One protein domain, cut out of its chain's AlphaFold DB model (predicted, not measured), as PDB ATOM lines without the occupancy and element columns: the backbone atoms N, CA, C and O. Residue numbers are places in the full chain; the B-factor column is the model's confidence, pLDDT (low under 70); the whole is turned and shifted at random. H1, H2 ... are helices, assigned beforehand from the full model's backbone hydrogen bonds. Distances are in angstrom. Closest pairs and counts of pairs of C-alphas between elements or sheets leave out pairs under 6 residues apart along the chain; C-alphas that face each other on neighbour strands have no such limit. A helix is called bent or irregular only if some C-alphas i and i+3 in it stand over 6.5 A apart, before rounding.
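This is residues 4 to 167 of the 167 residues of an uncharacterized protein of Candidatus Moranbacteria bacterium CG_4_8_14_3_um_filter_41_13 (UniProt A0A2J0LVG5). Two helical hairpins, H1 with H2 and H4 with H5, cross each other where H2 packs on H4 and H5, and the bent helix H3 bridges their other side, its first arm H3a packing on both H1 and H4. The long H1 and H2 hairpin makes the longest axis, and residues 102 to 108, of which 102 and 103 belong to H3b, stick out. The printed part has 164 residues with five named helices, H1 to H5 in that order, and no named strand; its class is all helix. It is compact, with a radius of gyration of the C-alphas of 16.8 A, and has an elongated outline spanning 55 by 33 by 24 A.

H1, residues 4 to 31, begins at C-alpha 4 (19.734, -8.852, 32.251) and is 41.0 A long. H2, residues 35 to 66, is the longest at 46.6 A; it is neither bent nor irregular, but only just: C-alphas 36 and 39 are 6.3 A apart. H3, residues 78 to 103, was assigned as one helix by its hydrogen bonds but is bent: C-alphas 92 and 95 are 6.6 A apart. Its arms are H3a, residues 78 to 92, 21.0 A, and H3b, residues 95 to 103, 13.3 A. H4, residues 109 to 131, is 31.1 A long. H5, residues 143 to 164, is 31.0 A long and ends at C-alpha 164 (52.139, -14.943, 31.517).

H2 and H4 are the hubs, touching three helices each. They touch each other through residues 54 to 65 and 122 to 131 alone, closest at the C-alphas of Phe 62 and Phe 130, 5.6 A, at a steep tilt of 46 degrees. H2 forms a hairpin with H1, a shallow tilt of 28 degrees, opposite ways; their closest C-alphas are those of Ala 17 and Glu 53, 5.6 A. With residues 43 to 58 alone H2 touches H5, closest at the C-alphas of Ser 51 and Ile 153, 5.6 A, at 36 degrees, only just steep. H4 and H5 form the other hairpin, a shallow tilt of 10 degrees, with the C-alphas of Thr 122 and Ala 152 closest at 4.8 A. H3a touches H4, closest at the C-alphas of Gly 89 and Ile 120, 4.2 A, at a steep tilt of 51 degrees. H3a also touches residues 4 to 14 of H1, closest at the C-alphas of Gly 10 and Phe 92, 4.2 A. H3b touches H1, with the C-alphas of Ser 14 and Leu 95 closest at 6.6 A. H1 stays apart from H4 and H5. Every O i to N i+4 pair is within hydrogen-bond range in H1, H3a, H4 and H5; in H2 it is 26 of 28, in H3b 3 of 5.

The two C-alphas farthest apart, those of Phe 34 and Ala 74, are 55.7 A apart. The printed part has no cut. The links from H2 to H3 and from H4 to H5 are long, 11 residues each. Mean pLDDT of the printed part is 82.6; residues 31 to 38, 68 to 74, 102 to 107, 133 to 138 and 167 are under 70.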
ATOM      1  N   ILE A   4      19.218  -9.714  31.181       82.94
ATOM      2  CA  ILE A   4      19.734  -8.852  32.251       82.94
ATOM      3  C   ILE A   4      20.053  -9.659  33.515       82.94
ATOM      4  O   ILE A   4      21.054  -9.391  34.167       82.94
ATOM      5  N   LEU A   5      19.255 -10.678  33.856       84.94
ATOM      6  CA  LEU A   5      19.535 -11.500  35.038       84.94
ATOM      7  C   LEU A   5      20.848 -12.265  34.881       84.94
ATOM      8  O   LEU A   5      21.633 -12.294  35.819       84.94
ATOM      9  N   LEU A   6      21.111 -12.845  33.706       84.62
ATOM     10  CA  LEU A   6      22.379 -13.533  33.441       84.62
ATOM     11  C   LEU A   6      23.560 -12.573  33.487       84.62
ATOM     12  O   LEU A   6      24.582 -12.910  34.067       84.62
ATOM     13  N   PHE A   7      23.404 -11.371  32.943       88.00
ATOM     14  CA  PHE A   7      24.425 -10.336  33.048       88.00
ATOM     15  C   PHE A   7      24.737  -9.981  34.514       88.00
ATOM     16  O   PHE A   7      25.897  -9.994  34.918       88.00
ATOM     17  N   VAL A   8      23.708  -9.759  35.340       88.88
ATOM     18  CA  VAL A   8      23.862  -9.489  36.783       88.88
ATOM     19  C   VAL A   8      24.486 -10.679  37.517       88.88
ATOM     20  O   VAL A   8      25.342 -10.486  38.375       88.88
ATOM     21  N   PHE A   9      24.113 -11.915  37.171       86.06
ATOM     22  CA  PHE A   9      24.774 -13.106  37.709       86.06
ATOM     23  C   PHE A   9      26.250 -13.162  37.314       86.06
ATOM     24  O   PHE A   9      27.070 -13.508  38.160       86.06
ATOM     25  N   GLY A  10      26.597 -12.797  36.078       86.94
ATOM     26  CA  GLY A  10      27.985 -12.679  35.627       86.94
ATOM     27  C   GLY A  10      28.778 -11.716  36.512       86.94
ATOM     28  O   GLY A  10      29.788 -12.118  37.086       86.94
ATOM     29  N   LEU A  11      28.246 -10.508  36.732       90.62
ATOM     30  CA  LEU A  11      28.854  -9.501  37.613       90.62
ATOM     31  C   LEU A  11      29.052 -10.016  39.042       90.62
ATOM     32  O   LEU A  11      30.141  -9.896  39.599       90.62
ATOM     33  N   LEU A  12      28.018 -10.620  39.635       89.38
ATOM     34  CA  LEU A  12      28.095 -11.178  40.988       89.38
ATOM     35  C   LEU A  12      29.131 -12.303  41.088       89.38
ATOM     36  O   LEU A  12      29.836 -12.399  42.091       89.38
ATOM     37  N   THR A  13      29.221 -13.147  40.058       86.94
ATOM     38  CA  THR A  13      30.207 -14.232  40.021       86.94
ATOM     39  C   THR A  13      31.618 -13.663  39.982       86.94
ATOM     40  O   THR A  13      32.449 -14.082  40.780       86.94
ATOM     41  N   SER A  14      31.865 -12.684  39.108       88.88
ATOM     42  CA  SER A  14      33.168 -12.028  38.999       88.88
ATOM     43  C   SER A  14      33.543 -11.305  40.295       88.88
ATOM     44  O   SER A  14      34.626 -11.528  40.819       88.88
ATOM     45  N   SER A  15      32.622 -10.554  40.915       89.25
ATOM     46  CA  SER A  15      32.881  -9.908  42.217       89.25
ATOM     47  C   SER A  15      33.321 -10.902  43.295       89.25
ATOM     48  O   SER A  15      34.245 -10.629  44.057       89.25
ATOM     49  N   LEU A  16      32.655 -12.058  43.380       88.56
ATOM     50  CA  LEU A  16      32.994 -13.072  44.373       88.56
ATOM     51  C   LEU A  16      34.317 -13.783  44.027       88.56
ATOM     52  O   LEU A  16      35.060 -14.133  44.942       88.56
ATOM     53  N   ALA A  17      34.633 -13.956  42.741       86.00
ATOM     54  CA  ALA A  17      35.900 -14.535  42.310       86.00
ATOM     55  C   ALA A  17      37.078 -13.604  42.628       86.00
ATOM     56  O   ALA A  17      38.024 -14.042  43.272       86.00
ATOM     57  N   LEU A  18      36.958 -12.312  42.309       84.00
ATOM     58  CA  LEU A  18      37.951 -11.281  42.630       84.00
ATOM     59  C   LEU A  18      38.188 -11.150  44.144       84.00
ATOM     60  O   LEU A  18      39.314 -10.964  44.598       84.00
ATOM     61  N   LEU A  19      37.135 -11.283  44.959       87.81
ATOM     62  CA  LEU A  19      37.278 -11.286  46.418       87.81
ATOM     63  C   LEU A  19      38.114 -12.482  46.907       87.81
ATOM     64  O   LEU A  19      38.953 -12.332  47.798       87.81
ATOM     65  N   LEU A  20      37.879 -13.668  46.339       85.50
ATOM     66  CA  LEU A  20      38.652 -14.870  46.657       85.50
ATOM     67  C   LEU A  20      40.088 -14.768  46.143       85.50
ATOM     68  O   LEU A  20      41.009 -15.158  46.856       85.50
ATOM     69  N   GLU A  21      40.280 -14.209  44.951       79.69
ATOM     70  CA  GLU A  21      41.593 -13.915  44.383       79.69
ATOM     71  C   GLU A  21      42.414 -13.038  45.328       79.69
ATOM     72  O   GLU A  21      43.513 -13.418  45.736       79.69
ATOM     73  N   PHE A  22      41.846 -11.902  45.740       82.38
ATOM     74  CA  PHE A  22      42.495 -10.966  46.649       82.38
ATOM     75  C   PHE A  22      42.911 -11.645  47.960       82.38
ATOM     76  O   PHE A  22      44.026 -11.439  48.448       82.38
ATOM     77  N   LEU A  23      42.045 -12.497  48.516       85.38
ATOM     78  CA  LEU A  23      42.346 -13.270  49.718       85.38
ATOM     79  C   LEU A  23      43.517 -14.243  49.496       85.38
ATOM     80  O   LEU A  23      44.415 -14.314  50.333       85.38
ATOM     81  N   ILE A  24      43.531 -14.969  48.374       82.38
ATOM     82  CA  ILE A  24      44.587 -15.938  48.043       82.38
ATOM     83  C   ILE A  24      45.930 -15.233  47.857       82.38
ATOM     84  O   ILE A  24      46.917 -15.649  48.463       82.38
ATOM     85  N   ILE A  25      45.969 -14.148  47.083       77.00
ATOM     86  CA  ILE A  25      47.188 -13.357  46.867       77.00
ATOM     87  C   ILE A  25      47.703 -12.796  48.201       77.00
ATOM     88  O   ILE A  25      48.903 -12.849  48.480       77.00
ATOM     89  N   SER A  26      46.808 -12.321  49.070       81.19
ATOM     90  CA  SER A  26      47.173 -11.814  50.400       81.19
ATOM     91  C   SER A  26      47.787 -12.903  51.289       81.19
ATOM     92  O   SER A  26      48.804 -12.674  51.936       81.19
ATOM     93  N   ILE A  27      47.222 -14.115  51.297       81.38
ATOM     94  CA  ILE A  27      47.775 -15.247  52.059       81.38
ATOM     95  C   ILE A  27      49.139 -15.671  51.497       81.38
ATOM     96  O   ILE A  27      50.083 -15.886  52.259       81.38
ATOM     97  N   LEU A  28      49.260 -15.770  50.171       74.06
ATOM     98  CA  LEU A  28      50.499 -16.194  49.518       74.06
ATOM     99  C   LEU A  28      51.626 -15.176  49.728       74.06
ATOM    100  O   LEU A  28      52.741 -15.573  50.068       74.06
ATOM    101  N   SER A  29      51.334 -13.878  49.617       70.94
ATOM    102  CA  SER A  29      52.316 -12.804  49.831       70.94
ATOM    103  C   SER A  29      52.833 -12.723  51.271       70.94
ATOM    104  O   SER A  29      54.004 -12.415  51.471       70.94
ATOM    105  N   LEU A  30      52.021 -13.082  52.272       71.69
ATOM    106  CA  LEU A  30      52.472 -13.194  53.668       71.69
ATOM    107  C   LEU A  30      53.438 -14.370  53.891       71.69
ATOM    108  O   LEU A  30      54.243 -14.339  54.821       71.69
ATOM    109  N   SER A  31      53.350 -15.412  53.061       63.94
ATOM    110  CA  SER A  31      54.106 -16.660  53.231       63.94
ATOM    111  C   SER A  31      55.428 -16.718  52.455       63.94
ATOM    112  O   SER A  31      56.272 -17.565  52.753       63.94
ATOM    113  N   LEU A  32      55.635 -15.823  51.485       62.75
ATOM    114  CA  LEU A  32      56.740 -15.898  50.530       62.75
ATOM    115  C   LEU A  32      57.715 -14.728  50.681       62.75
ATOM    116  O   LEU A  32      57.663 -13.743  49.952       62.75
ATOM    117  N   ASN A  33      58.683 -14.889  51.583       58.69
ATOM    118  CA  ASN A  33      60.015 -14.337  51.341       58.69
ATOM    119  C   ASN A  33      60.707 -15.246  50.303       58.69
ATOM    120  O   ASN A  33      60.452 -16.443  50.306       58.69
ATOM    121  N   PHE A  34      61.605 -14.715  49.468       54.28
ATOM    122  CA  PHE A  34      62.482 -15.421  48.500       54.28
ATOM    123  C   PHE A  34      62.033 -15.450  47.019       54.28
ATOM    124  O   PHE A  34      61.054 -16.077  46.617       54.28
ATOM    125  N   GLY A  35      62.853 -14.802  46.177       59.78
ATOM    126  CA  GLY A  35      62.554 -14.413  44.794       59.78
ATOM    127  C   GLY A  35      62.274 -15.525  43.772       59.78
ATOM    128  O   GLY A  35      61.448 -15.309  42.897       59.78
ATOM    129  N   ASN A  36      62.871 -16.721  43.873       59.62
ATOM    130  CA  ASN A  36      62.611 -17.798  42.893       59.62
ATOM    131  C   ASN A  36      61.318 -18.584  43.165       59.62
ATOM    132  O   ASN A  36      60.807 -19.245  42.266       59.62
ATOM    133  N   ILE A  37      60.773 -18.514  44.384       62.44
ATOM    134  CA  ILE A  37      59.474 -19.128  44.705       62.44
ATOM    135  C   ILE A  37      58.335 -18.254  44.159       62.44
ATOM    136  O   ILE A  37      57.277 -18.774  43.819       62.44
ATOM    137  N   PHE A  38      58.591 -16.953  43.982       66.75
ATOM    138  CA  PHE A  38      57.606 -15.955  43.574       66.75
ATOM    139  C   PHE A  38      56.958 -16.239  42.207       66.75
ATOM    140  O   PHE A  38      55.739 -16.143  42.067       66.75
ATOM    141  N   SER A  39      57.734 -16.647  41.197       72.44
ATOM    142  CA  SER A  39      57.194 -16.926  39.855       72.44
ATOM    143  C   SER A  39      56.348 -18.201  39.819       72.44
ATOM    144  O   SER A  39      55.263 -18.211  39.236       72.44
ATOM    145  N   LEU A  40      56.791 -19.264  40.498       76.88
ATOM    146  CA  LEU A  40      56.030 -20.510  40.600       76.88
ATOM    147  C   LEU A  40      54.757 -20.319  41.433       76.88
ATOM    148  O   LEU A  40      53.706 -20.844  41.072       76.88
ATOM    149  N   SER A  41      54.826 -19.538  42.515       75.31
ATOM    150  CA  SER A  41      53.646 -19.198  43.310       75.31
ATOM    151  C   SER A  41      52.649 -18.338  42.545       75.31
ATOM    152  O   SER A  41      51.453 -18.523  42.733       75.31
ATOM    153  N   MET A  42      53.124 -17.453  41.661       77.38
ATOM    154  CA  MET A  42      52.264 -16.630  40.809       77.38
ATOM    155  C   MET A  42      51.547 -17.484  39.755       77.38
ATOM    156  O   MET A  42      50.342 -17.365  39.555       77.38
ATOM    157  N   LEU A  43      52.253 -18.422  39.118       80.75
ATOM    158  CA  LEU A  43      51.615 -19.389  38.218       80.75
ATOM    159  C   LEU A  43      50.595 -20.266  38.957       80.75
ATOM    160  O   LEU A  43      49.515 -20.545  38.437       80.75
ATOM    161  N   PHE A  44      50.910 -20.679  40.183       82.62
ATOM    162  CA  PHE A  44      49.990 -21.453  41.008       82.62
ATOM    163  C   PHE A  44      48.767 -20.639  41.458       82.62
ATOM    164  O   PHE A  44      47.656 -21.170  41.467       82.62
ATOM    165  N   SER A  45      48.922 -19.349  41.773       81.62
ATOM    166  CA  SER A  45      47.784 -18.481  42.091       81.62
ATOM    167  C   SER A  45      46.887 -18.269  40.876       81.62
ATOM    168  O   SER A  45      45.675 -18.403  41.010       81.62
ATOM    169  N   LEU A  46      47.461 -18.057  39.685       82.88
ATOM    170  CA  LEU A  46      46.710 -18.011  38.422       82.88
ATOM    171  C   LEU A  46      45.965 -19.325  38.155       82.88
ATOM    172  O   LEU A  46      44.857 -19.312  37.615       82.88
ATOM    173  N   PHE A  47      46.549 -20.460  38.558       87.31
ATOM    174  CA  PHE A  47      45.893 -21.757  38.445       87.31
ATOM    175  C   PHE A  47      44.668 -21.882  39.354       87.31
ATOM    176  O   PHE A  47      43.590 -22.299  38.915       87.31
ATOM    177  N   ILE A  48      44.832 -21.528  40.631       87.12
ATOM    178  CA  ILE A  48      43.735 -21.551  41.599       87.12
ATOM    179  C   ILE A  48      42.638 -20.582  41.156       87.12
ATOM    180  O   ILE A  48      41.465 -20.947  41.196       87.12
ATOM    181  N   LEU A  49      43.017 -19.392  40.693       86.56
ATOM    182  CA  LEU A  49      42.097 -18.358  40.242       86.56
ATOM    183  C   LEU A  49      41.209 -18.848  39.099       86.56
ATOM    184  O   LEU A  49      39.991 -18.908  39.261       86.56
ATOM    185  N   ALA A  50      41.813 -19.315  38.004       90.25
ATOM    186  CA  ALA A  50      41.074 -19.862  36.867       90.25
ATOM    187  C   ALA A  50      40.131 -21.001  37.294       90.25
ATOM    188  O   ALA A  50      38.995 -21.102  36.833       90.25
ATOM    189  N   SER A  51      40.578 -21.854  38.221       91.62
ATOM    190  CA  SER A  51      39.746 -22.933  38.754       91.62
ATOM    191  C   SER A  51      38.540 -22.394  39.528       91.62
ATOM    192  O   SER A  51      37.420 -22.848  39.308       91.62
ATOM    193  N   ILE A  52      38.747 -21.421  40.420       90.75
ATOM    194  CA  ILE A  52      37.683 -20.799  41.217       90.75
ATOM    195  C   ILE A  52      36.673 -20.102  40.311       90.75
ATOM    196  O   ILE A  52      35.473 -20.335  40.455       90.75
ATOM    197  N   GLU A  53      37.139 -19.300  39.359       91.88
ATOM    198  CA  GLU A  53      36.285 -18.552  38.440       91.88
ATOM    199  C   GLU A  53      35.367 -19.467  37.630       91.88
ATOM    200  O   GLU A  53      34.144 -19.291  37.616       91.88
ATOM    201  N   GLU A  54      35.934 -20.488  36.985       94.19
ATOM    202  CA  GLU A  54      35.165 -21.412  36.155       94.19
ATOM    203  C   GLU A  54      34.235 -22.305  36.992       94.19
ATOM    204  O   GLU A  54      33.082 -22.538  36.609       94.19
ATOM    205  N   LEU A  55      34.672 -22.753  38.177       92.38
ATOM    206  CA  LEU A  55      33.819 -23.515  39.095       92.38
ATOM    207  C   LEU A  55      32.653 -22.674  39.612       92.38
ATOM    208  O   LEU A  55      31.521 -23.158  39.653       92.38
ATOM    209  N   MET A  56      32.892 -21.415  39.975       90.88
ATOM    210  CA  MET A  56      31.841 -20.522  40.454       90.88
ATOM    211  C   MET A  56      30.819 -20.206  39.365       90.88
ATOM    212  O   MET A  56      29.614 -20.275  39.632       90.88
ATOM    213  N   LYS A  57      31.278 -19.950  38.131       92.12
ATOM    214  CA  LYS A  57      30.397 -19.829  36.962       92.12
ATOM    215  C   LYS A  57      29.536 -21.082  36.805       92.12
ATOM    216  O   LYS A  57      28.314 -20.982  36.671       92.12
ATOM    217  N   GLY A  58      30.143 -22.266  36.907       90.12
ATOM    218  CA  GLY A  58      29.436 -23.543  36.835       90.12
ATOM    219  C   GLY A  58      28.385 -23.726  37.936       90.12
ATOM    220  O   GLY A  58      27.230 -24.036  37.645       90.12
ATOM    221  N   VAL A  59      28.744 -23.473  39.199       89.12
ATOM    222  CA  VAL A  59      27.835 -23.585  40.355       89.12
ATOM    223  C   VAL A  59      26.648 -22.631  40.226       89.12
ATOM    224  O   VAL A  59      25.511 -23.018  40.511       89.12
ATOM    225  N   LEU A  60      26.877 -21.394  39.784       87.00
ATOM    226  CA  LEU A  60      25.801 -20.419  39.623       87.00
ATOM    227  C   LEU A  60      24.905 -20.735  38.431       87.00
ATOM    228  O   LEU A  60      23.689 -20.648  38.580       87.00
ATOM    229  N   LEU A  61      25.450 -21.182  37.298       87.44
ATOM    230  CA  LEU A  61      24.643 -21.650  36.166       87.44
ATOM    231  C   LEU A  61      23.812 -22.887  36.533       87.44
ATOM    232  O   LEU A  61      22.632 -22.971  36.180       87.44
ATOM    233  N   PHE A  62      24.379 -23.806  37.316       86.94
ATOM    234  CA  PHE A  62      23.654 -24.945  37.871       86.94
ATOM    235  C   PHE A  62      22.510 -24.503  38.797       86.94
ATOM    236  O   PHE A  62      21.381 -24.986  38.673       86.94
ATOM    237  N   ARG A  63      22.756 -23.550  39.708       84.31
ATOM    238  CA  ARG A  63      21.705 -22.977  40.568       84.31
ATOM    239  C   ARG A  63      20.651 -22.229  39.759       84.31
ATOM    240  O   ARG A  63      19.464 -22.383  40.028       84.31
ATOM    241  N   TYR A  64      21.065 -21.471  38.750       81.06
ATOM    242  CA  TYR A  64      20.185 -20.744  37.843       81.06
ATOM    243  C   TYR A  64      19.236 -21.697  37.101       81.06
ATOM    244  O   TYR A  64      18.030 -21.448  37.060       81.06
ATOM    245  N   ARG A  65      19.741 -22.838  36.605       78.94
ATOM    246  CA  ARG A  65      18.917 -23.899  35.995       78.94
ATOM    247  C   ARG A  65      17.942 -24.534  36.983       78.94
ATOM    248  O   ARG A  65      16.799 -24.805  36.618       78.94
ATOM    249  N   ASN A  66      18.393 -24.798  38.208       77.12
ATOM    250  CA  ASN A  66      17.597 -25.482  39.228       77.12
ATOM    251  C   ASN A  66      16.642 -24.563  40.002       77.12
ATOM    252  O   ASN A  66      15.757 -25.053  40.707       77.12
ATOM    253  N   GLY A  67      16.773 -23.245  39.847       75.81
ATOM    254  CA  GLY A  67      15.812 -22.275  40.351       75.81
ATOM    255  C   GLY A  67      14.409 -22.523  39.788       75.81
ATOM    256  O   GLY A  67      14.236 -22.985  38.655       75.81
ATOM    257  N   ALA A  68      13.380 -22.185  40.573       53.84
ATOM    258  CA  ALA A  68      11.969 -22.448  40.255       53.84
ATOM    259  C   ALA A  68      11.533 -21.953  38.857       53.84
ATOM    260  O   ALA A  68      10.626 -22.516  38.249       53.84
ATOM    261  N   ILE A  69      12.223 -20.947  38.312       60.34
ATOM    262  CA  ILE A  69      11.947 -20.326  37.012       60.34
ATOM    263  C   ILE A  69      12.327 -21.239  35.823       60.34
ATOM    264  O   ILE A  69      11.784 -21.068  34.728       60.34
ATOM    265  N   PHE A  70      13.234 -22.208  35.999       63.78
ATOM    266  CA  PHE A  70      13.848 -22.978  34.900       63.78
ATOM    267  C   PHE A  70      13.621 -24.487  34.949       63.78
ATOM    268  O   PHE A  70      13.858 -25.171  33.952       63.78
ATOM    269  N   ARG A  71      13.085 -24.989  36.065       60.56
ATOM    270  CA  ARG A  71      12.952 -26.416  36.387       60.56
ATOM    271  C   ARG A  71      12.143 -27.259  35.383       60.56
ATOM    272  O   ARG A  71      12.212 -28.478  35.447       60.56
ATOM    273  N   LYS A  72      11.369 -26.637  34.482       56.12
ATOM    274  CA  LYS A  72      10.513 -27.317  33.483       56.12
ATOM    275  C   LYS A  72      10.565 -26.687  32.082       56.12
ATOM    276  O   LYS A  72       9.580 -26.718  31.352       56.12
ATOM    277  N   LYS A  73      11.675 -26.037  31.719       64.12
ATOM    278  CA  LYS A  73      11.812 -25.412  30.392       64.12
ATOM    279  C   LYS A  73      12.507 -26.343  29.406       64.12
ATOM    280  O   LYS A  73      13.565 -26.884  29.748       64.12
ATOM    281  N   ALA A  74      11.919 -26.411  28.207       67.19
ATOM    282  CA  ALA A  74      12.466 -27.024  27.002       67.19
ATOM    283  C   ALA A  74      13.947 -26.649  26.792       67.19
ATOM    284  O   ALA A  74      14.370 -25.569  27.239       67.19
ATOM    285  N   PRO A  75      14.736 -27.501  26.111       73.94
ATOM    286  CA  PRO A  75      16.131 -27.211  25.818       73.94
ATOM    287  C   PRO A  75      16.264 -25.871  25.085       73.94
ATOM    288  O   PRO A  75      15.467 -25.528  24.210       73.94
ATOM    289  N   LEU A  76      17.279 -25.090  25.461       80.56
ATOM    290  CA  LEU A  76      17.533 -23.795  24.836       80.56
ATOM    291  C   LEU A  76      17.932 -23.975  23.366       80.56
ATOM    292  O   LEU A  76      18.752 -24.834  23.035       80.56
ATOM    293  N   SER A  77      17.417 -23.107  22.492       86.25
ATOM    294  CA  SER A  77      17.881 -23.041  21.104       86.25
ATOM    295  C   SER A  77      19.369 -22.669  21.044       86.25
ATOM    296  O   SER A  77      19.883 -21.981  21.931       86.25
ATOM    297  N   ARG A  78      20.067 -23.070  19.972       86.62
ATOM    298  CA  ARG A  78      21.495 -22.754  19.782       86.62
ATOM    299  C   ARG A  78      21.768 -21.249  19.848       86.62
ATOM    300  O   ARG A  78      22.707 -20.834  20.519       86.62
ATOM    301  N   LEU A  79      20.917 -20.443  19.214       89.19
ATOM    302  CA  LEU A  79      21.021 -18.984  19.248       89.19
ATOM    303  C   LEU A  79      20.868 -18.451  20.679       89.19
ATOM    304  O   LEU A  79      21.661 -17.627  21.118       89.19
ATOM    305  N   THR A  80      19.896 -18.964  21.438       88.25
ATOM    306  CA  THR A  80      19.689 -18.547  22.832       88.25
ATOM    307  C   THR A  80      20.900 -18.864  23.707       88.25
ATOM    308  O   THR A  80      21.275 -18.028  24.522       88.25
ATOM    309  N   LYS A  81      21.543 -20.023  23.519       88.31
ATOM    310  CA  LYS A  81      22.772 -20.385  24.246       88.31
ATOM    311  C   LYS A  81      23.913 -19.414  23.957       88.31
ATOM    312  O   LYS A  81      24.569 -18.968  24.892       88.31
ATOM    313  N   ILE A  82      24.113 -19.054  22.687       90.25
ATOM    314  CA  ILE A  82      25.142 -18.086  22.278       90.25
ATOM    315  C   ILE A  82      24.879 -16.734  22.939       90.25
ATOM    316  O   ILE A  82      25.772 -16.169  23.559       90.25
ATOM    317  N   VAL A  83      23.640 -16.239  22.877       92.19
ATOM    318  CA  VAL A  83      23.284 -14.966  23.514       92.19
ATOM    319  C   VAL A  83      23.483 -15.040  25.032       92.19
ATOM    320  O   VAL A  83      23.991 -14.099  25.629       92.19
ATOM    321  N   TYR A  84      23.150 -16.163  25.670       91.06
ATOM    322  CA  TYR A  84      23.384 -16.344  27.106       91.06
ATOM    323  C   TYR A  84      24.875 -16.308  27.444       91.06
ATOM    324  O   TYR A  84      25.245 -15.667  28.423       91.06
ATOM    325  N   ALA A  85      25.718 -16.936  26.620       92.31
ATOM    326  CA  ALA A  85      27.166 -16.930  26.799       92.31
ATOM    327  C   ALA A  85      27.748 -15.525  26.645       92.31
ATOM    328  O   ALA A  85      28.584 -15.129  27.447       92.31
ATOM    329  N   LEU A  86      27.247 -14.754  25.673       93.88
ATOM    330  CA  LEU A  86      27.631 -13.358  25.483       93.88
ATOM    331  C   LEU A  86      27.293 -12.516  26.716       93.88
ATOM    332  O   LEU A  86      28.180 -11.903  27.293       93.88
ATOM    333  N   PHE A  87      26.034 -12.510  27.160       93.12
ATOM    334  CA  PHE A  87      25.630 -11.679  28.300       93.12
ATOM    335  C   PHE A  87      26.298 -12.100  29.611       93.12
ATOM    336  O   PHE A  87      26.690 -11.238  30.393       93.12
ATOM    337  N   PHE A  88      26.431 -13.405  29.858       92.00
ATOM    338  CA  PHE A  88      27.080 -13.905  31.067       92.00
ATOM    339  C   PHE A  88      28.589 -13.627  31.049       92.00
ATOM    340  O   PHE A  88      29.111 -13.101  32.026       92.00
ATOM    341  N   GLY A  89      29.262 -13.885  29.921       93.31
ATOM    342  CA  GLY A  89      30.694 -13.634  29.748       93.31
ATOM    343  C   GLY A  89      31.058 -12.151  29.815       93.31
ATOM    344  O   GLY A  89      31.989 -11.802  30.529       93.31
ATOM    345  N   ILE A  90      30.288 -11.271  29.161       94.00
ATOM    346  CA  ILE A  90      30.482  -9.811  29.249       94.00
ATOM    347  C   ILE A  90      30.222  -9.318  30.676       94.00
ATOM    348  O   ILE A  90      30.970  -8.495  31.192       94.00
ATOM    349  N   GLY A  91      29.163  -9.814  31.327       92.56
ATOM    350  CA  GLY A  91      28.880  -9.470  32.720       92.56
ATOM    351  C   GLY A  91      30.014  -9.886  33.655       92.56
ATOM    352  O   GLY A  91      30.347  -9.146  34.570       92.56
ATOM    353  N   PHE A  92      30.632 -11.040  33.406       92.06
ATOM    354  CA  PHE A  92      31.782 -11.513  34.169       92.06
ATOM    355  C   PHE A  92      33.032 -10.655  33.919       92.06
ATOM    356  O   PHE A  92      33.617 -10.137  34.863       92.06
ATOM    357  N   SER A  93      33.407 -10.437  32.655       92.81
ATOM    358  CA  SER A  93      34.654  -9.742  32.305       92.81
ATOM    359  C   SER A  93      34.636  -8.238  32.584       92.81
ATOM    360  O   SER A  93      35.695  -7.615  32.654       92.81
ATOM    361  N   LEU A  94      33.455  -7.624  32.743       90.50
ATOM    362  CA  LEU A  94      33.344  -6.178  32.941       90.50
ATOM    363  C   LEU A  94      34.093  -5.703  34.192       90.50
ATOM    364  O   LEU A  94      34.756  -4.670  34.138       90.50
ATOM    365  N   LEU A  95      33.989  -6.430  35.307       84.44
ATOM    366  CA  LEU A  95      34.640  -6.031  36.558       84.44
ATOM    367  C   LEU A  95      36.154  -6.213  36.494       84.44
ATOM    368  O   LEU A  95      36.873  -5.292  36.865       84.44
ATOM    369  N   GLU A  96      36.635  -7.338  35.964       80.94
ATOM    370  CA  GLU A  96      38.067  -7.542  35.699       80.94
ATOM    371  C   GLU A  96      38.638  -6.431  34.820       80.94
ATOM    372  O   GLU A  96      39.677  -5.857  35.137       80.94
ATOM    373  N   GLY A  97      37.906  -6.052  33.768       79.62
ATOM    374  CA  GLY A  97      38.247  -4.902  32.945       79.62
ATOM    375  C   GLY A  97      38.361  -3.625  33.766       79.62
ATOM    376  O   GLY A  97      39.398  -2.970  33.740       79.62
ATOM    377  N   LEU A  98      37.327  -3.289  34.541       81.88
ATOM    378  CA  LEU A  98      37.311  -2.079  35.367       81.88
ATOM    379  C   LEU A  98      38.477  -2.015  36.362       81.88
ATOM    380  O   LEU A  98      39.050  -0.940  36.520       81.88
ATOM    381  N   PHE A  99      38.851  -3.130  36.995       77.69
ATOM    382  CA  PHE A  99      40.006  -3.170  37.896       77.69
ATOM    383  C   PHE A  99      41.336  -3.076  37.138       77.69
ATOM    384  O   PHE A  99      42.212  -2.331  37.568       77.69
ATOM    385  N   SER A 100      41.462  -3.731  35.979       71.50
ATOM    386  CA  SER A 100      42.667  -3.628  35.139       71.50
ATOM    387  C   SER A 100      42.902  -2.209  34.596       71.50
ATOM    388  O   SER A 100      44.035  -1.745  34.519       71.50
ATOM    389  N   PHE A 101      41.835  -1.462  34.289       72.19
ATOM    390  CA  PHE A 101      41.938  -0.085  33.796       72.19
ATOM    391  C   PHE A 101      42.319   0.935  34.875       72.19
ATOM    392  O   PHE A 101      42.718   2.045  34.535       72.19
ATOM    393  N   GLN A 102      42.189   0.604  36.164       68.75
ATOM    394  CA  GLN A 102      42.602   1.512  37.242       68.75
ATOM    395  C   GLN A 102      44.122   1.558  37.417       68.75
ATOM    396  O   GLN A 102      44.640   2.544  37.939       68.75
ATOM    397  N   THR A 103      44.828   0.509  36.997       64.06
ATOM    398  CA  THR A 103      46.273   0.371  37.206       64.06
ATOM    399  C   THR A 103      47.111   0.878  36.035       64.06
ATOM    400  O   THR A 103      48.242   1.301  36.263       64.06
ATOM    401  N   ASP A 104      46.558   0.918  34.817       63.19
ATOM    402  CA  ASP A 104      47.283   1.337  33.612       63.19
ATOM    403  C   ASP A 104      46.844   2.714  33.094       63.19
ATOM    404  O   ASP A 104      45.679   2.960  32.789       63.19
ATOM    405  N   THR A 105      47.807   3.619  32.894       61.81
ATOM    406  CA  THR A 105      47.566   4.959  32.323       61.81
ATOM    407  C   THR A 105      47.271   4.941  30.819       61.81
ATOM    408  O   THR A 105      46.864   5.957  30.254       61.81
ATOM    409  N   THR A 106      47.481   3.805  30.149       64.38
ATOM    410  CA  THR A 106      47.215   3.611  28.719       64.38
ATOM    411  C   THR A 106      46.125   2.566  28.526       64.38
ATOM    412  O   THR A 106      46.365   1.370  28.663       64.38
ATOM    413  N   LEU A 107      44.929   3.025  28.159       62.16
ATOM    414  CA  LEU A 107      43.792   2.182  27.786       62.16
ATOM    415  C   LEU A 107      44.104   1.386  26.507       62.16
ATOM    416  O   LEU A 107      43.820   1.831  25.395       62.16
ATOM    417  N   SER A 108      44.676   0.191  26.657       73.31
ATOM    418  CA  SER A 108      44.729  -0.788  25.572       73.31
ATOM    419  C   SER A 108      43.443  -1.610  25.577       73.31
ATOM    420  O   SER A 108      43.153  -2.342  26.520       73.31
ATOM    421  N   LEU A 109      42.650  -1.497  24.510       80.88
ATOM    422  CA  LEU A 109      41.414  -2.275  24.346       80.88
ATOM    423  C   LEU A 109      41.685  -3.764  24.081       80.88
ATOM    424  O   LEU A 109      40.792  -4.589  24.270       80.88
ATOM    425  N   LEU A 110      42.890  -4.112  23.619       84.25
ATOM    426  CA  LEU A 110      43.209  -5.460  23.157       84.25
ATOM    427  C   LEU A 110      43.232  -6.502  24.298       84.25
ATOM    428  O   LEU A 110      42.530  -7.503  24.146       84.25
ATOM    429  N   PRO A 111      43.926  -6.287  25.437       82.31
ATOM    430  CA  PRO A 111      43.880  -7.217  26.570       82.31
ATOM    431  C   PRO A 111      42.460  -7.410  27.109       82.31
ATOM    432  O   PRO A 111      42.013  -8.535  27.309       82.31
ATOM    433  N   PHE A 112      41.697  -6.321  27.236       84.69
ATOM    434  CA  PHE A 112      40.303  -6.389  27.678       84.69
ATOM    435  C   PHE A 112      39.424  -7.226  26.734       84.69
ATOM    436  O   PHE A 112      38.604  -8.032  27.181       84.69
ATOM    437  N   LEU A 113      39.605  -7.065  25.417       89.75
ATOM    438  CA  LEU A 113      38.922  -7.876  24.410       89.75
ATOM    439  C   LEU A 113      39.311  -9.354  24.509       89.75
ATOM    440  O   LEU A 113      38.429 -10.206  24.435       89.75
ATOM    441  N   GLN A 114      40.595  -9.665  24.698       90.12
ATOM    442  CA  GLN A 114      41.078 -11.040  24.847       90.12
ATOM    443  C   GLN A 114      40.463 -11.725  26.075       90.12
ATOM    444  O   GLN A 114      39.883 -12.803  25.936       90.12
ATOM    445  N   THR A 115      40.491 -11.068  27.237       90.69
ATOM    446  CA  THR A 115      39.872 -11.569  28.475       90.69
ATOM    447  C   THR A 115      38.355 -11.712  28.330       90.69
ATOM    448  O   THR A 115      37.768 -12.722  28.713       90.69
ATOM    449  N   THR A 116      37.687 -10.752  27.682       93.31
ATOM    450  CA  THR A 116      36.241 -10.844  27.422       93.31
ATOM    451  C   THR A 116      35.896 -12.020  26.508       93.31
ATOM    452  O   THR A 116      34.947 -12.758  26.775       93.31
ATOM    453  N   LEU A 117      36.669 -12.237  25.441       95.25
ATOM    454  CA  LEU A 117      36.476 -13.370  24.534       95.25
ATOM    455  C   LEU A 117      36.719 -14.709  25.233       95.25
ATOM    456  O   LEU A 117      35.953 -15.648  25.001       95.25
ATOM    457  N   LEU A 118      37.724 -14.784  26.111       95.69
ATOM    458  CA  LEU A 118      37.950 -15.953  26.956       95.69
ATOM    459  C   LEU A 118      36.702 -16.268  27.779       95.69
ATOM    460  O   LEU A 118      36.173 -17.376  27.685       95.69
ATOM    461  N   HIS A 119      36.193 -15.287  28.528       95.62
ATOM    462  CA  HIS A 119      35.044 -15.487  29.409       95.62
ATOM    463  C   HIS A 119      33.768 -15.824  28.656       95.62
ATOM    464  O   HIS A 119      32.988 -16.646  29.130       95.62
ATOM    465  N   ILE A 120      33.550 -15.261  27.466       96.44
ATOM    466  CA  ILE A 120      32.450 -15.671  26.581       96.44
ATOM    467  C   ILE A 120      32.622 -17.140  26.166       96.44
ATOM    468  O   ILE A 120      31.662 -17.913  26.220       96.44
ATOM    469  N   GLY A 121      33.834 -17.536  25.769       96.38
ATOM    470  CA  GLY A 121      34.154 -18.896  25.339       96.38
ATOM    471  C   GLY A 121      33.948 -19.931  26.445       96.38
ATOM    472  O   GLY A 121      33.240 -20.921  26.242       96.38
ATOM    473  N   THR A 122      34.495 -19.688  27.637       96.75
ATOM    474  CA  THR A 122      34.333 -20.602  28.776       96.75
ATOM    475  C   THR A 122      32.889 -20.623  29.281       96.75
ATOM    476  O   THR A 122      32.335 -21.696  29.533       96.75
ATOM    477  N   SER A 123      32.195 -19.479  29.272       95.69
ATOM    478  CA  SER A 123      30.755 -19.405  29.562       95.69
ATOM    479  C   SER A 123      29.911 -20.241  28.604       95.69
ATOM    480  O   SER A 123      28.946 -20.875  29.034       95.69
ATOM    481  N   ALA A 124      30.260 -20.289  27.314       95.31
ATOM    482  CA  ALA A 124      29.549 -21.111  26.337       95.31
ATOM    483  C   ALA A 124      29.649 -22.610  26.664       95.31
ATOM    484  O   ALA A 124      28.647 -23.322  26.563       95.31
ATOM    485  N   LEU A 125      30.818 -23.082  27.115       94.88
ATOM    486  CA  LEU A 125      31.008 -24.468  27.559       94.88
ATOM    487  C   LEU A 125      30.167 -24.786  28.798       94.88
ATOM    488  O   LEU A 125      29.516 -25.828  28.856       94.88
ATOM    489  N   LEU A 126      30.127 -23.874  29.771       93.38
ATOM    490  CA  LEU A 126      29.361 -24.064  31.004       93.38
ATOM    491  C   LEU A 126      27.846 -23.992  30.768       93.38
ATOM    492  O   LEU A 126      27.080 -24.756  31.357       93.38
ATOM    493  N   ILE A 127      27.392 -23.127  29.863       91.12
ATOM    494  CA  ILE A 127      25.999 -23.112  29.402       91.12
ATOM    495  C   ILE A 127      25.662 -24.428  28.708       91.12
ATOM    496  O   ILE A 127      24.575 -24.965  28.924       91.12
ATOM    497  N   GLU A 128      26.590 -24.981  27.924       90.19
ATOM    498  CA  GLU A 128      26.383 -26.281  27.298       90.19
ATOM    499  C   GLU A 128      26.278 -27.410  28.332       90.19
ATOM    500  O   GLU A 128      25.407 -28.276  28.210       90.19
ATOM    501  N   ALA A 129      27.076 -27.365  29.398       88.75
ATOM    502  CA  ALA A 129      26.960 -28.293  30.518       88.75
ATOM    503  C   ALA A 129      25.574 -28.202  31.183       88.75
ATOM    504  O   ALA A 129      24.815 -29.176  31.207       88.75
ATOM    505  N   PHE A 130      25.206 -27.012  31.663       87.25
ATOM    506  CA  PHE A 130      24.119 -26.855  32.631       87.25
ATOM    507  C   PHE A 130      22.764 -26.454  32.037       87.25
ATOM    508  O   PHE A 130      21.746 -26.621  32.706       87.25
ATOM    509  N   LEU A 131      22.700 -25.939  30.805       81.81
ATOM    510  CA  LEU A 131      21.453 -25.425  30.213       81.81
ATOM    511  C   LEU A 131      20.982 -26.173  28.953       81.81
ATOM    512  O   LEU A 131      19.921 -25.840  28.420       81.81
ATOM    513  N   SER A 132      21.720 -27.186  28.484       73.81
ATOM    514  CA  SER A 132      21.454 -27.832  27.186       73.81
ATOM    515  C   SER A 132      20.755 -29.188  27.223       73.81
ATOM    516  O   SER A 132      20.221 -29.590  26.193       73.81
ATOM    517  N   SER A 133      20.737 -29.894  28.356       65.50
ATOM    518  CA  SER A 133      20.114 -31.223  28.475       65.50
ATOM    519  C   SER A 133      19.028 -31.225  29.549       65.50
ATOM    520  O   SER A 133      19.209 -30.652  30.622       65.50
ATOM    521  N   GLU A 134      17.892 -31.867  29.271       63.06
ATOM    522  CA  GLU A 134      16.798 -32.014  30.238       63.06
ATOM    523  C   GLU A 134      17.102 -33.051  31.328       63.06
ATOM    524  O   GLU A 134      16.670 -32.875  32.465       63.06
ATOM    525  N   GLN A 135      17.867 -34.100  31.011       56.03
ATOM    526  CA  GLN A 135      18.065 -35.247  31.908       56.03
ATOM    527  C   GLN A 135      19.375 -35.177  32.708       56.03
ATOM    528  O   GLN A 135      19.388 -35.552  33.875       56.03
ATOM    529  N   GLU A 136      20.457 -34.636  32.136       53.34
ATOM    530  CA  GLU A 136      21.780 -34.631  32.792       53.34
ATOM    531  C   GLU A 136      22.105 -33.332  33.545       53.34
ATOM    532  O   GLU A 136      22.987 -33.318  34.405       53.34
ATOM    533  N   ALA A 137      21.381 -32.241  33.275       56.16
ATOM    534  CA  ALA A 137      21.603 -30.945  33.925       56.16
ATOM    535  C   ALA A 137      21.124 -30.888  35.391       56.16
ATOM    536  O   ALA A 137      21.389 -29.911  36.091       56.16
ATOM    537  N   THR A 138      20.418 -31.917  35.871       63.50
ATOM    538  CA  THR A 138      19.954 -32.009  37.267       63.50
ATOM    539  C   THR A 138      21.065 -32.420  38.232       63.50
ATOM    540  O   THR A 138      20.949 -32.184  39.433       63.50
ATOM    541  N   THR A 139      22.166 -32.982  37.723       73.69
ATOM    542  CA  THR A 139      23.304 -33.416  38.537       73.69
ATOM    543  C   THR A 139      24.521 -32.545  38.252       73.69
ATOM    544  O   THR A 139      24.944 -32.395  37.108       73.69
ATOM    545  N   LEU A 140      25.105 -31.956  39.298       79.25
ATOM    546  CA  LEU A 140      26.304 -31.123  39.160       79.25
ATOM    547  C   LEU A 140      27.491 -31.938  38.607       79.25
ATOM    548  O   LEU A 140      28.277 -31.426  37.818       79.25
ATOM    549  N   PHE A 141      27.565 -33.226  38.962       83.50
ATOM    550  CA  PHE A 141      28.707 -34.111  38.706       83.50
ATOM    551  C   PHE A 141      28.447 -35.206  37.658       83.50
ATOM    552  O   PHE A 141      28.967 -36.315  37.774       83.50
ATOM    553  N   SER A 142      27.655 -34.935  36.618       87.50
ATOM    554  CA  SER A 142      27.597 -35.860  35.475       87.50
ATOM    555  C   SER A 142      28.937 -35.874  34.727       87.50
ATOM    556  O   SER A 142      29.635 -34.860  34.671       87.50
ATOM    557  N   ARG A 143      29.297 -37.000  34.094       88.69
ATOM    558  CA  ARG A 143      30.528 -37.104  33.282       88.69
ATOM    559  C   ARG A 143      30.615 -35.994  32.229       88.69
ATOM    560  O   ARG A 143      31.684 -35.429  32.020       88.69
ATOM    561  N   ARG A 144      29.483 -35.668  31.597       88.88
ATOM    562  CA  ARG A 144      29.361 -34.578  30.623       88.88
ATOM    563  C   ARG A 144      29.683 -33.225  31.259       88.88
ATOM    564  O   ARG A 144      30.515 -32.497  30.726       88.88
ATOM    565  N   ASN A 145      29.081 -32.910  32.407       88.94
ATOM    566  CA  ASN A 145      29.308 -31.636  33.095       88.94
ATOM    567  C   ASN A 145      30.753 -31.515  33.583       88.94
ATOM    568  O   ASN A 145      31.373 -30.480  33.365       88.94
ATOM    569  N   VAL A 146      31.318 -32.587  34.147       91.81
ATOM    570  CA  VAL A 146      32.732 -32.637  34.549       91.81
ATOM    571  C   VAL A 146      33.644 -32.370  33.356       91.81
ATOM    572  O   VAL A 146      34.584 -31.592  33.484       91.81
ATOM    573  N   TRP A 147      33.360 -32.954  32.190       93.12
ATOM    574  CA  TRP A 147      34.162 -32.728  30.989       93.12
ATOM    575  C   TRP A 147      34.110 -31.268  30.515       93.12
ATOM    576  O   TRP A 147      35.158 -30.673  30.271       93.12
ATOM    577  N   TYR A 148      32.922 -30.661  30.448       94.50
ATOM    578  CA  TYR A 148      32.779 -29.252  30.063       94.50
ATOM    579  C   TYR A 148      33.419 -28.291  31.069       94.50
ATOM    580  O   TYR A 148      34.121 -27.373  30.654       94.50
ATOM    581  N   VAL A 149      33.223 -28.513  32.373       93.69
ATOM    582  CA  VAL A 149      33.829 -27.690  33.432       93.69
ATOM    583  C   VAL A 149      35.351 -27.816  33.395       93.69
ATOM    584  O   VAL A 149      36.046 -26.807  33.388       93.69
ATOM    585  N   SER A 150      35.880 -29.038  33.284       95.19
ATOM    586  CA  SER A 150      37.330 -29.264  33.181       95.19
ATOM    587  C   SER A 150      37.915 -28.636  31.915       95.19
ATOM    588  O   SER A 150      39.024 -28.118  31.948       95.19
ATOM    589  N   SER A 151      37.167 -28.641  30.806       96.81
ATOM    590  CA  SER A 151      37.582 -27.990  29.557       96.81
ATOM    591  C   SER A 151      37.590 -26.467  29.684       96.81
ATOM    592  O   SER A 151      38.523 -25.830  29.208       96.81
ATOM    593  N   ALA A 152      36.588 -25.884  30.351       96.56
ATOM    594  CA  ALA A 152      36.548 -24.453  30.644       96.56
ATOM    595  C   ALA A 152      37.752 -24.032  31.502       96.56
ATOM    596  O   ALA A 152      38.470 -23.113  31.117       96.56
ATOM    597  N   ILE A 153      38.034 -24.776  32.580       96.12
ATOM    598  CA  ILE A 153      39.223 -24.578  33.424       96.12
ATOM    599  C   ILE A 153      40.498 -24.707  32.586       96.12
ATOM    600  O   ILE A 153      41.337 -23.818  32.609       96.12
ATOM    601  N   GLY A 154      40.645 -25.778  31.802       96.00
ATOM    602  CA  GLY A 154      41.839 -26.013  30.988       96.00
ATOM    603  C   GLY A 154      42.104 -24.913  29.954       96.00
ATOM    604  O   GLY A 154      43.245 -24.487  29.800       96.00
ATOM    605  N   ILE A 155      41.061 -24.420  29.276       96.88
ATOM    606  CA  ILE A 155      41.170 -23.310  28.315       96.88
ATOM    607  C   ILE A 155      41.560 -22.015  29.026       96.88
ATOM    608  O   ILE A 155      42.438 -21.304  28.542       96.88
ATOM    609  N   HIS A 156      40.948 -21.730  30.176       95.81
ATOM    610  CA  HIS A 156      41.296 -20.569  30.988       95.81
ATOM    611  C   HIS A 156      42.759 -20.625  31.434       95.81
ATOM    612  O   HIS A 156      43.524 -19.695  31.205       95.81
ATOM    613  N   LEU A 157      43.189 -21.751  32.000       93.94
ATOM    614  CA  LEU A 157      44.572 -21.955  32.420       93.94
ATOM    615  C   LEU A 157      45.557 -21.766  31.271       93.94
ATOM    616  O   LEU A 157      46.569 -21.089  31.436       93.94
ATOM    617  N   LEU A 158      45.257 -22.344  30.107       94.31
ATOM    618  CA  LEU A 158      46.087 -22.184  28.922       94.31
ATOM    619  C   LEU A 158      46.192 -20.711  28.516       94.31
ATOM    620  O   LEU A 158      47.284 -20.253  28.195       94.31
ATOM    621  N   PHE A 159      45.086 -19.969  28.571       93.06
ATOM    622  CA  PHE A 159      45.088 -18.532  28.323       93.06
ATOM    623  C   PHE A 159      45.986 -17.783  29.317       93.06
ATOM    624  O   PHE A 159      46.863 -17.042  28.882       93.06
ATOM    625  N   ASN A 160      45.851 -18.040  30.622       88.69
ATOM    626  CA  ASN A 160      46.684 -17.401  31.648       88.69
ATOM    627  C   ASN A 160      48.173 -17.714  31.459       88.69
ATOM    628  O   ASN A 160      49.007 -16.827  31.613       88.69
ATOM    629  N   ILE A 161      48.517 -18.946  31.072       88.75
ATOM    630  CA  ILE A 161      49.900 -19.338  30.762       88.75
ATOM    631  C   ILE A 161      50.425 -18.579  29.537       88.75
ATOM    632  O   ILE A 161      51.547 -18.080  29.566       88.75
ATOM    633  N   ILE A 162      49.630 -18.482  28.467       89.75
ATOM    634  CA  ILE A 162      50.016 -17.750  27.251       89.75
ATOM    635  C   ILE A 162      50.274 -16.279  27.579       89.75
ATOM    636  O   ILE A 162      51.306 -15.752  27.170       89.75
ATOM    637  N   VAL A 163      49.377 -15.638  28.333       85.19
ATOM    638  CA  VAL A 163      49.535 -14.240  28.756       85.19
ATOM    639  C   VAL A 163      50.763 -14.078  29.656       85.19
ATOM    640  O   VAL A 163      51.552 -13.167  29.436       85.19
ATOM    641  N   PHE A 164      50.987 -14.990  30.610       83.38
ATOM    642  CA  PHE A 164      52.139 -14.943  31.517       83.38
ATOM    643  C   PHE A 164      53.489 -14.964  30.787       83.38
ATOM    644  O   PHE A 164      54.414 -14.298  31.222       83.38
ATOM    645  N   PHE A 165      53.616 -15.707  29.682       81.75
ATOM    646  CA  PHE A 165      54.855 -15.744  28.889       81.75
ATOM    647  C   PHE A 165      54.985 -14.605  27.863       81.75
ATOM    648  O   PHE A 165      56.013 -14.510  27.193       81.75
ATOM    649  N   GLN A 166      53.947 -13.782  27.689       80.69
ATOM    650  CA  GLN A 166      53.970 -12.609  26.809       80.69
ATOM    651  C   GLN A 166      54.360 -11.317  27.541       80.69
ATOM    652  O   GLN A 166      54.711 -10.343  26.872       80.69
ATOM    653  N   VAL A 167      54.282 -11.318  28.876       63.00
ATOM    654  CA  VAL A 167      54.691 -10.229  29.781       63.00
ATOM    655  C   VAL A 167      56.115 -10.473  30.266       63.00
ATOM    656  O   VAL A 167      56.891  -9.492  30.290       63.00
TER     657      VAL A 167